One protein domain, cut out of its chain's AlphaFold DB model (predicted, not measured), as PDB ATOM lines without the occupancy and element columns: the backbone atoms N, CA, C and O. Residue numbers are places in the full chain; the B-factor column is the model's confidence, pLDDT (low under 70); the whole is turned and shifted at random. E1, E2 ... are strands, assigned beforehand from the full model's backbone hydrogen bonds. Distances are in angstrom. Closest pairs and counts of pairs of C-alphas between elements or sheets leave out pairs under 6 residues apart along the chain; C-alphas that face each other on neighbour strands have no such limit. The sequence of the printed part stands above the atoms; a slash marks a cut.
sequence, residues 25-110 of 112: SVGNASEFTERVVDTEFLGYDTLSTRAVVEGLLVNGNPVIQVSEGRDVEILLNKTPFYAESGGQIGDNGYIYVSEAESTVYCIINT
ATOM      1  N   SER A  25     109.888 110.892 158.503       37.59
ATOM      2  CA  SER A  25     108.505 110.462 158.654       37.59
ATOM      3  C   SER A  25     107.968 111.184 159.874       37.59
ATOM      4  O   SER A  25     107.621 110.582 160.885       37.59
ATOM      5  N   VAL A  26     107.962 112.512 159.778       41.69
ATOM      6  CA  VAL A  26     107.321 113.374 160.755       41.69
ATOM      7  C   VAL A  26     105.825 113.198 160.551       41.69
ATOM      8  O   VAL A  26     105.285 113.459 159.470       41.69
ATOM      9  N   GLY A  27     105.158 112.678 161.581       38.44
ATOM     10  CA  GLY A  27     103.710 112.540 161.604       38.44
ATOM     11  C   GLY A  27     103.053 113.851 161.172       38.44
ATOM     12  O   GLY A  27     103.232 114.876 161.820       38.44
ATOM     13  N   ASN A  28     102.297 113.785 160.073       39.19
ATOM     14  CA  ASN A  28     101.534 114.869 159.438       39.19
ATOM     15  C   ASN A  28     102.307 115.903 158.588       39.19
ATOM     16  O   ASN A  28     101.785 116.987 158.348       39.19
ATOM     17  N   ALA A  29     103.481 115.574 158.045       42.31
ATOM     18  CA  ALA A  29     104.245 116.473 157.166       42.31
ATOM     19  C   ALA A  29     104.056 116.218 155.650       42.31
ATOM     20  O   ALA A  29     105.021 116.275 154.890       42.31
ATOM     21  N   SER A  30     102.835 115.945 155.169       42.56
ATOM     22  CA  SER A  30     102.617 115.669 153.734       42.56
ATOM     23  C   SER A  30     102.913 116.861 152.812       42.56
ATOM     24  O   SER A  30     103.200 116.650 151.641       42.56
ATOM     25  N   GLU A  31     102.878 118.100 153.314       44.34
ATOM     26  CA  GLU A  31     103.182 119.296 152.508       44.34
ATOM     27  C   GLU A  31     104.666 119.698 152.531       44.34
ATOM     28  O   GLU A  31     105.131 120.373 151.613       44.34
ATOM     29  N   PHE A  32     105.438 119.276 153.539       45.31
ATOM     30  CA  PHE A  32     106.858 119.636 153.640       45.31
ATOM     31  C   PHE A  32     107.754 118.678 152.846       45.31
ATOM     32  O   PHE A  32     108.750 119.106 152.269       45.31
ATOM     33  N   THR A  33     107.368 117.403 152.721       46.16
ATOM     34  CA  THR A  33     108.162 116.381 152.018       46.16
ATOM     35  C   THR A  33     108.346 116.625 150.518       46.16
ATOM     36  O   THR A  33     109.254 116.046 149.936       46.16
ATOM     37  N   GLU A  34     107.523 117.462 149.876       44.50
ATOM     38  CA  GLU A  34     107.692 117.792 148.448       44.50
ATOM     39  C   GLU A  34     108.698 118.927 148.194       44.50
ATOM     40  O   GLU A  34     109.116 119.126 147.055       44.50
ATOM     41  N   ARG A  35     109.090 119.683 149.231       46.06
ATOM     42  CA  ARG A  35     109.977 120.857 149.109       46.06
ATOM     43  C   ARG A  35     111.353 120.689 149.738       46.06
ATOM     44  O   ARG A  35     112.185 121.576 149.573       46.06
ATOM     45  N   VAL A  36     111.595 119.599 150.460       54.62
ATOM     46  CA  VAL A  36     112.915 119.339 151.036       54.62
ATOM     47  C   VAL A  36     113.852 118.936 149.905       54.62
ATOM     48  O   VAL A  36     113.754 117.840 149.360       54.62
ATOM     49  N   VAL A  37     114.717 119.870 149.517       56.72
ATOM     50  CA  VAL A  37     115.879 119.598 148.673       56.72
ATOM     51  C   VAL A  37     116.774 118.622 149.434       56.72
ATOM     52  O   VAL A  37     116.998 118.814 150.629       56.72
ATOM     53  N   ASP A  38     117.262 117.585 148.755       72.00
ATOM     54  CA  ASP A  38     118.176 116.609 149.348       72.00
ATOM     55  C   ASP A  38     119.381 117.321 149.991       72.00
ATOM     56  O   ASP A  38     120.037 118.153 149.357       72.00
ATOM     57  N   THR A  39     119.680 116.996 151.252       82.00
ATOM     58  CA  THR A  39     120.878 117.495 151.936       82.00
ATOM     59  C   THR A  39     122.119 116.796 151.381       82.00
ATOM     60  O   THR A  39     122.280 115.586 151.526       82.00
ATOM     61  N   GLU A  40     123.044 117.551 150.790       85.44
ATOM     62  CA  GLU A  40     124.322 117.019 150.307       85.44
ATOM     63  C   GLU A  40     125.260 116.684 151.482       85.44
ATOM     64  O   GLU A  40     125.628 117.546 152.285       85.44
ATOM     65  N   PHE A  41     125.688 115.425 151.580       85.75
ATOM     66  CA  PHE A  41     126.626 114.990 152.613       85.75
ATOM     67  C   PHE A  41     128.089 115.165 152.176       85.75
ATOM     68  O   PHE A  41     128.517 114.598 151.173       85.75
ATOM     69  N   LEU A  42     128.873 115.907 152.963       87.44
ATOM     70  CA  LEU A  42     130.269 116.276 152.674       87.44
ATOM     71  C   LEU A  42     131.290 115.695 153.670       87.44
ATOM     72  O   LEU A  42     132.477 116.021 153.594       87.44
ATOM     73  N   GLY A  43     130.858 114.847 154.611       85.94
ATOM     74  CA  GLY A  43     131.691 114.393 155.734       85.94
ATOM     75  C   GLY A  43     132.846 113.462 155.356       85.94
ATOM     76  O   GLY A  43     133.719 113.199 156.180       85.94
ATOM     77  N   TYR A  44     132.894 112.977 154.110       82.94
ATOM     78  CA  TYR A  44     134.055 112.249 153.586       82.94
ATOM     79  C   TYR A  44     135.199 113.171 153.152       82.94
ATOM     80  O   TYR A  44     136.351 112.739 153.156       82.94
ATOM     81  N   ASP A  45     134.889 114.417 152.785       85.50
ATOM     82  CA  ASP A  45     135.845 115.340 152.168       85.50
ATOM     83  C   ASP A  45     136.280 116.451 153.128       85.50
ATOM     84  O   ASP A  45     137.429 116.896 153.099       85.50
ATOM     85  N   THR A  46     135.370 116.925 153.984       89.00
ATOM     86  CA  THR A  46     135.630 118.042 154.899       89.00
ATOM     87  C   THR A  46     134.876 117.901 156.216       89.00
ATOM     88  O   THR A  46     133.780 117.360 156.268       89.00
ATOM     89  N   LEU A  47     135.446 118.470 157.281       86.69
ATOM     90  CA  LEU A  47     134.814 118.604 158.601       86.69
ATOM     91  C   LEU A  47     134.127 119.965 158.796       86.69
ATOM     92  O   LEU A  47     133.563 120.244 159.849       86.69
ATOM     93  N   SER A  48     134.210 120.854 157.802       87.88
ATOM     94  CA  SER A  48     133.587 122.176 157.853       87.88
ATOM     95  C   SER A  48     133.103 122.609 156.474       87.88
ATOM     96  O   SER A  48     133.769 122.381 155.461       87.88
ATOM     97  N   THR A  49     131.935 123.243 156.419       89.62
ATOM     98  CA  THR A  49     131.366 123.760 155.171       89.62
ATOM     99  C   THR A  49     130.484 124.970 155.449       89.62
ATOM    100  O   THR A  49     129.983 125.143 156.558       89.62
ATOM    101  N   ARG A  50     130.279 125.810 154.432       90.44
ATOM    102  CA  ARG A  50     129.215 126.820 154.462       90.44
ATOM    103  C   ARG A  50     127.947 126.187 153.918       90.44
ATOM    104  O   ARG A  50     127.970 125.705 152.790       90.44
ATOM    105  N   ALA A  51     126.868 126.245 154.680       89.31
ATOM    106  CA  ALA A  51     125.565 125.721 154.297       89.31
ATOM    107  C   ALA A  51     124.502 126.826 154.339       89.31
ATOM    108  O   ALA A  51     124.714 127.888 154.926       89.31
ATOM    109  N   VAL A  52     123.372 126.563 153.694       87.69
ATOM    110  CA  VAL A  52     122.161 127.381 153.753       87.69
ATOM    111  C   VAL A  52     121.156 126.660 154.643       87.69
ATOM    112  O   VAL A  52     120.984 125.447 154.522       87.69
ATOM    113  N   VAL A  53     120.519 127.411 155.542       87.19
ATOM    114  CA  VAL A  53     119.397 126.922 156.349       87.19
ATOM    115  C   VAL A  53     118.139 126.991 155.492       87.19
ATOM    116  O   VAL A  53     117.665 128.080 155.176       87.19
ATOM    117  N   GLU A  54     117.619 125.829 155.113       85.38
ATOM    118  CA  GLU A  54     116.416 125.684 154.282       85.38
ATOM    119  C   GLU A  54     115.137 125.654 155.132       85.38
ATOM    120  O   GLU A  54     114.047 125.968 154.653       85.38
ATOM    121  N   GLY A  55     115.251 125.301 156.415       84.12
ATOM    122  CA  GLY A  55     114.106 125.244 157.313       84.12
ATOM    123  C   GLY A  55     114.474 125.026 158.773       84.12
ATOM    124  O   GLY A  55     115.568 124.570 159.103       84.12
ATOM    125  N   LEU A  56     113.519 125.354 159.642       84.56
ATOM    126  CA  LEU A  56     113.574 125.114 161.079       84.56
ATOM    127  C   LEU A  56     112.320 124.355 161.498       84.56
ATOM    128  O   LEU A  56     111.213 124.685 161.063       84.56
ATOM    129  N   LEU A  57     112.492 123.370 162.369       81.31
ATOM    130  CA  LEU A  57     111.432 122.513 162.878       81.31
ATOM    131  C   LEU A  57     111.510 122.476 164.411       81.31
ATOM    132  O   LEU A  57     112.580 122.329 164.994       81.31
ATOM    133  N   VAL A  58     110.367 122.616 165.080       83.44
ATOM    134  CA  VAL A  58     110.247 122.442 166.535       83.44
ATOM    135  C   VAL A  58     109.184 121.389 166.791       83.44
ATOM    136  O   VAL A  58     108.018 121.580 166.435       83.44
ATOM    137  N   ASN A  59     109.576 120.272 167.409       80.69
ATOM    138  CA  ASN A  59     108.716 119.096 167.578       80.69
ATOM    139  C   ASN A  59     108.091 118.655 166.237       80.69
ATOM    140  O   ASN A  59     106.873 118.480 166.151       80.69
ATOM    141  N   GLY A  60     108.895 118.603 165.169       77.31
ATOM    142  CA  GLY A  60     108.445 118.272 163.813       77.31
ATOM    143  C   GLY A  60     107.555 119.312 163.111       77.31
ATOM    144  O   GLY A  60     107.126 119.083 161.984       77.31
ATOM    145  N   ASN A  61     107.257 120.459 163.729       78.62
ATOM    146  CA  ASN A  61     106.434 121.499 163.106       78.62
ATOM    147  C   ASN A  61     107.311 122.620 162.532       78.62
ATOM    148  O   ASN A  61     108.184 123.112 163.253       78.62
ATOM    149  N   PRO A  62     107.081 123.067 161.284       81.75
ATOM    150  CA  PRO A  62     107.884 124.116 160.671       81.75
ATOM    151  C   PRO A  62     107.662 125.460 161.359       81.75
ATOM    152  O   PRO A  62     106.528 125.862 161.636       81.75
ATOM    153  N   VAL A  63     108.753 126.177 161.611       83.69
ATOM    154  CA  VAL A  63     108.748 127.495 162.254       83.69
ATOM    155  C   VAL A  63     109.633 128.476 161.489       83.69
ATOM    156  O   VAL A  63     110.582 128.088 160.817       83.69
ATOM    157  N   ILE A  64     109.333 129.771 161.603       83.19
ATOM    158  CA  ILE A  64     110.132 130.845 160.982       83.19
ATOM    159  C   ILE A  64     111.192 131.427 161.925       83.19
ATOM    160  O   ILE A  64     112.097 132.125 161.483       83.19
ATOM    161  N   GLN A  65     111.063 131.174 163.231       83.19
ATOM    162  CA  GLN A  65     111.971 131.678 164.254       83.19
ATOM    163  C   GLN A  65     111.933 130.772 165.485       83.19
ATOM    164  O   GLN A  65     110.879 130.251 165.854       83.19
ATOM    165  N   VAL A  66     113.081 130.642 166.149       84.94
ATOM    166  CA  VAL A  66     113.233 129.954 167.432       84.94
ATOM    167  C   VAL A  66     113.940 130.883 168.417       84.94
ATOM    168  O   VAL A  66     114.810 131.663 168.035       84.94
ATOM    169  N   SER A  67     113.522 130.845 169.682       83.62
ATOM    170  CA  SER A  67     114.173 131.583 170.770       83.62
ATOM    171  C   SER A  67     115.344 130.790 171.344       83.62
ATOM    172  O   SER A  67     115.321 129.563 171.338       83.62
ATOM    173  N   GLU A  68     116.329 131.495 171.895       83.00
ATOM    174  CA  GLU A  68     117.452 130.880 172.606       83.00
ATOM    175  C   GLU A  68     116.978 129.897 173.695       83.00
ATOM    176  O   GLU A  68     115.951 130.111 174.348       83.00
ATOM    177  N   GLY A  69     117.734 128.811 173.881       83.31
ATOM    178  CA  GLY A  69     117.459 127.794 174.898       83.31
ATOM    179  C   GLY A  69     116.372 126.788 174.519       83.31
ATOM    180  O   GLY A  69     115.882 126.074 175.392       83.31
ATOM    181  N   ARG A  70     115.970 126.733 173.243       82.25
ATOM    182  CA  ARG A  70     115.058 125.709 172.728       82.25
ATOM    183  C   ARG A  70     115.766 124.743 171.796       82.25
ATOM    184  O   ARG A  70     116.567 125.164 170.965       82.25
ATOM    185  N   ASP A  71     115.368 123.481 171.894       83.12
ATOM    186  CA  ASP A  71     115.740 122.457 170.929       83.12
ATOM    187  C   ASP A  71     115.016 122.717 169.603       83.12
ATOM    188  O   ASP A  71     113.813 123.007 169.566       83.12
ATOM    189  N   VAL A  72     115.779 122.652 168.517       83.88
ATOM    190  CA  VAL A  72     115.320 122.899 167.153       83.88
ATOM    191  C   VAL A  72     116.034 121.946 166.210       83.88
ATOM    192  O   VAL A  72     117.243 121.746 166.297       83.88
ATOM    193  N   GLU A  73     115.274 121.386 165.286       84.12
ATOM    194  CA  GLU A  73     115.784 120.637 164.147       84.12
ATOM    195  C   GLU A  73     116.037 121.630 163.001       84.12
ATOM    196  O   GLU A  73     115.164 122.427 162.639       84.12
ATOM    197  N   ILE A  74     117.250 121.619 162.447       83.88
ATOM    198  CA  ILE A  74     117.682 122.553 161.400       83.88
ATOM    199  C   ILE A  74     117.894 121.772 160.110       83.88
ATOM    200  O   ILE A  74     118.732 120.874 160.053       83.88
ATOM    201  N   LEU A  75     117.179 122.158 159.058       83.31
ATOM    202  CA  LEU A  75     117.361 121.591 157.731       83.31
ATOM    203  C   LEU A  75     118.414 122.396 156.965       83.31
ATOM    204  O   LEU A  75     118.255 123.600 156.751       83.31
ATOM    205  N   LEU A  76     119.482 121.723 156.541       86.06
ATOM    206  CA  LEU A  76     120.569 122.310 155.761       86.06
ATOM    207  C   LEU A  76     120.572 121.749 154.344       86.06
ATOM    208  O   LEU A  76     120.308 120.567 154.141       86.06
ATOM    209  N   ASN A  77     120.972 122.561 153.369       85.25
ATOM    210  CA  ASN A  77     121.185 122.063 152.009       85.25
ATOM    211  C   ASN A  77     122.408 121.135 151.889       85.25
ATOM    212  O   ASN A  77     122.489 120.355 150.947       85.25
ATOM    213  N   LYS A  78     123.370 121.230 152.814       87.88
ATOM    214  CA  LYS A  78     124.544 120.354 152.881       87.88
ATOM    215  C   LYS A  78     125.175 120.322 154.263       87.88
ATOM    216  O   LYS A  78     125.103 121.304 154.999       87.88
ATOM    217  N   THR A  79     125.829 119.218 154.605       88.06
ATOM    218  CA  THR A  79     126.402 119.014 155.940       88.06
ATOM    219  C   THR A  79     127.592 118.048 155.922       88.06
ATOM    220  O   THR A  79     127.552 117.052 155.202       88.06
ATOM    221  N   PRO A  80     128.666 118.304 156.694       87.38
ATOM    222  CA  PRO A  80     129.715 117.321 156.933       87.38
ATOM    223  C   PRO A  80     129.369 116.349 158.074       87.38
ATOM    224  O   PRO A  80     130.104 115.393 158.286       87.38
ATOM    225  N   PHE A  81     128.294 116.607 158.825       84.19
ATOM    226  CA  PHE A  81     127.956 115.871 160.039       84.19
ATOM    227  C   PHE A  81     127.238 114.560 159.730       84.19
ATOM    228  O   PHE A  81     126.226 114.562 159.023       84.19
ATOM    229  N   TYR A  82     127.741 113.450 160.269       81.69
ATOM    230  CA  TYR A  82     127.040 112.172 160.224       81.69
ATOM    231  C   TYR A  82     125.799 112.230 161.103       81.69
ATOM    232  O   TYR A  82     125.865 112.530 162.295       81.69
ATOM    233  N   ALA A  83     124.660 111.915 160.507       72.38
ATOM    234  CA  ALA A  83     123.402 111.836 161.220       72.38
ATOM    235  C   ALA A  83     123.245 110.504 161.964       72.38
ATOM    236  O   ALA A  83     123.779 109.467 161.560       72.38
ATOM    237  N   GLU A  84     122.492 110.547 163.061       70.81
ATOM    238  CA  GLU A  84     122.167 109.382 163.876       70.81
ATOM    239  C   GLU A  84     121.390 108.341 163.051       70.81
ATOM    240  O   GLU A  84     120.327 108.623 162.496       70.81
ATOM    241  N   SER A  85     121.911 107.116 162.948       57.59
ATOM    242  CA  SER A  85     121.217 106.020 162.264       57.59
ATOM    243  C   SER A  85     121.604 104.658 162.833       57.59
ATOM    244  O   SER A  85     122.769 104.392 163.133       57.59
ATOM    245  N   GLY A  86     120.618 103.768 162.987       56.91
ATOM    246  CA  GLY A  86     120.850 102.360 163.328       56.91
ATOM    247  C   GLY A  86     121.538 102.114 164.678       56.91
ATOM    248  O   GLY A  86     122.215 101.100 164.829       56.91
ATOM    249  N   GLY A  87     121.388 103.028 165.646       60.62
ATOM    250  CA  GLY A  87     122.021 102.946 166.968       60.62
ATOM    251  C   GLY A  87     123.441 103.522 167.042       60.62
ATOM    252  O   GLY A  87     124.099 103.372 168.071       60.62
ATOM    253  N   GLN A  88     123.926 104.162 165.975       67.25
ATOM    254  CA  GLN A  88     125.151 104.962 166.009       67.25
ATOM    255  C   GLN A  88     124.853 106.343 166.580       67.25
ATOM    256  O   GLN A  88     123.835 106.922 166.228       67.25
ATOM    257  N   ILE A  89     125.747 106.870 167.417       71.81
ATOM    258  CA  ILE A  89     125.659 108.239 167.935       71.81
ATOM    259  C   ILE A  89     126.067 109.190 166.805       71.81
ATOM    260  O   ILE A  89     127.171 109.054 166.280       71.81
ATOM    261  N   GLY A  90     125.176 110.114 166.437       76.50
ATOM    262  CA  GLY A  90     125.451 111.135 165.428       76.50
ATOM    263  C   GLY A  90     126.554 112.107 165.851       76.50
ATOM    264  O   GLY A  90     126.926 112.199 167.027       76.50
ATOM    265  N   ASP A  91     127.075 112.857 164.885       82.50
ATOM    266  CA  ASP A  91     128.104 113.847 165.164       82.50
ATOM    267  C   ASP A  91     127.538 115.039 165.939       82.50
ATOM    268  O   ASP A  91     126.409 115.498 165.710       82.50
ATOM    269  N   ASN A  92     128.393 115.579 166.809       83.69
ATOM    270  CA  ASN A  92     128.162 116.832 167.509       83.69
ATOM    271  C   ASN A  92     129.078 117.916 166.949       83.69
ATOM    272  O   ASN A  92     130.252 117.671 166.658       83.69
ATOM    273  N   GLY A  93     128.573 119.139 166.861       85.94
ATOM    274  CA  GLY A  93     129.383 120.258 166.403       85.94
ATOM    275  C   GLY A  93     128.738 121.608 166.610       85.94
ATOM    276  O   GLY A  93     127.826 121.771 167.420       85.94
ATOM    277  N   TYR A  94     129.244 122.584 165.862       84.88
ATOM    278  CA  TYR A  94     128.802 123.964 165.953       84.88
ATOM    279  C   TYR A  94     128.399 124.484 164.580       84.88
ATOM    280  O   TYR A  94     129.183 124.422 163.631       84.88
ATOM    281  N   ILE A  95     127.208 125.071 164.499       86.56
ATOM    282  CA  ILE A  95     126.847 125.997 163.426       86.56
ATOM    283  C   ILE A  95     127.124 127.397 163.948       86.56
ATOM    284  O   ILE A  95     126.700 127.742 165.051       86.56
ATOM    285  N   TYR A  96     127.823 128.208 163.164       85.31
ATOM    286  CA  TYR A  96     128.004 129.614 163.480       85.31
ATOM    287  C   TYR A  96     127.547 130.495 162.328       85.31
ATOM    288  O   TYR A  96     127.825 130.217 161.161       85.31
ATOM    289  N   VAL A  97     126.854 131.575 162.670       83.38
ATOM    290  CA  VAL A  97     126.467 132.623 161.726       83.38
ATOM    291  C   VAL A  97     127.214 133.883 162.122       83.38
ATOM    292  O   VAL A  97     127.068 134.361 163.246       83.38
ATOM    293  N   SER A  98     128.047 134.393 161.215       77.25
ATOM    294  CA  SER A  98     128.725 135.674 161.390       77.25
ATOM    295  C   SER A  98     127.885 136.785 160.766       77.25
ATOM    296  O   SER A  98     127.830 136.897 159.538       77.25
ATOM    297  N   GLU A  99     127.275 137.627 161.592       74.12
ATOM    298  CA  GLU A  99     126.867 138.972 161.190       74.12
ATOM    299  C   GLU A  99     127.966 139.961 161.593       74.12
ATOM    300  O   GLU A  99     128.770 139.676 162.480       74.12
ATOM    301  N   ALA A 100     128.045 141.110 160.916       62.75
ATOM    302  CA  ALA A 100     129.179 142.043 160.976       62.75
ATOM    303  C   ALA A 100     129.643 142.446 162.397       62.75
ATOM    304  O   ALA A 100     130.792 142.849 162.560       62.75
ATOM    305  N   GLU A 101     128.789 142.304 163.415       66.88
ATOM    306  CA  GLU A 101     129.083 142.636 164.815       66.88
ATOM    307  C   GLU A 101     128.812 141.483 165.804       66.88
ATOM    308  O   GLU A 101     128.959 141.661 167.013       66.88
ATOM    309  N   SER A 102     128.390 140.296 165.350       60.84
ATOM    310  CA  SER A 102     127.995 139.195 166.242       60.84
ATOM    311  C   SER A 102     128.161 137.823 165.594       60.84
ATOM    312  O   SER A 102     127.798 137.610 164.442       60.84
ATOM    313  N   THR A 103     128.706 136.868 166.354       72.44
ATOM    314  CA  THR A 103     128.741 135.453 165.963       72.44
ATOM    315  C   THR A 103     127.802 134.673 166.867       72.44
ATOM    316  O   THR A 103     128.030 134.597 168.073       72.44
ATOM    317  N   VAL A 104     126.752 134.101 166.286       70.94
ATOM    318  CA  VAL A 104     125.832 133.212 167.003       70.94
ATOM    319  C   VAL A 104     126.322 131.786 166.820       70.94
ATOM    320  O   VAL A 104     126.507 131.371 165.681       70.94
ATOM    321  N   TYR A 105     126.527 131.053 167.916       68.56
ATOM    322  CA  TYR A 105     126.881 129.632 167.903       68.56
ATOM    323  C   TYR A 105     125.666 128.794 168.299       68.56
ATOM    324  O   TYR A 105     125.020 129.072 169.306       68.56
ATOM    325  N   CYS A 106     125.385 127.745 167.537       66.19
ATOM    326  CA  CYS A 106     124.396 126.728 167.860       66.19
ATOM    327  C   CYS A 106     125.117 125.385 168.006       66.19
ATOM    328  O   CYS A 106     125.898 125.015 167.127       66.19
ATOM    329  N   ILE A 107     124.884 124.688 169.120       69.44
ATOM    330  CA  ILE A 107     125.329 123.304 169.299       69.44
ATOM    331  C   ILE A 107     124.350 122.429 168.536       69.44
ATOM    332  O   ILE A 107     123.144 122.529 168.750       69.44
ATOM    333  N   ILE A 108     124.874 121.583 167.662       72.88
ATOM    334  CA  ILE A 108     124.063 120.632 166.916       72.88
ATOM    335  C   ILE A 108     124.357 119.215 167.372       72.88
ATOM    336  O   ILE A 108     125.520 118.835 167.517       72.88
ATOM    337  N   ASN A 109     123.279 118.453 167.530       63.66
ATOM    338  CA  ASN A 109     123.295 117.001 167.517       63.66
ATOM    339  C   ASN A 109     122.596 116.585 166.229       63.66
ATOM    340  O   ASN A 109     121.472 117.019 165.965       63.66
ATOM    341  N   THR A 110     123.267 115.788 165.409       62.47
ATOM    342  CA  THR A 110     122.735 115.455 164.089       62.47
ATOM    343  C   THR A 110     121.788 114.269 164.203       62.47
ATOM    344  O   THR A 110     122.227 113.137 164.388       62.47
TER     345      THR A 110
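What this domain is: This is residues 25 to 110 of the 112 residues of a protein of Thalictrum thalictroides (UniProt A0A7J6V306). With little regular structure, the domain is a small three-stranded sheet and a long two-stranded hairpin, E4 and E5, amid long loops, residues 25 to 52 and 77 to 91. Of 86 printed residues, 29 are in five strands, E1 to E5, with no named helix: all strand. Both sheets, E2-E1-E3 and E4-E5, are antiparallel. It is compact, radius of gyration of the C-alphas 13.7 A, spanning 38 by 31 by 23 A.

How they stand to each other: Inner strand E1, residues 53 to 58, neighbours E3, residues 73 to 76, at 167 degrees; N 54 and O 75 are 2.8 A apart. E1 forms a hairpin with E2, residues 61 to 63; N 63 and O 56 are 2.9 A apart. E4, residues 92 to 99, forms a hairpin with E5, residues 102 to 109; N 106 and O 95 are 2.8 A apart. E4 and E5 are apart from E1, E2 and E3. Residues 40 to 41 pair, parallel, with 78 to 79.

Where its parts are: E1, 14.4 A long, begins at C-alpha 53 (119.397, 126.922, 156.349). E2 is 6.5 A, E3 9.8 A, E4 23.1 A; E5, 22.7 A, ends at C-alpha 109 (123.295, 117.001, 167.517).

The domain as a whole: C-alphas 86 and 101 are farthest apart, 41.1 A. The printed part has no cut; the E3 to E4 link is long. pLDDT is under 70 in 25 residues, among them 25 to 37.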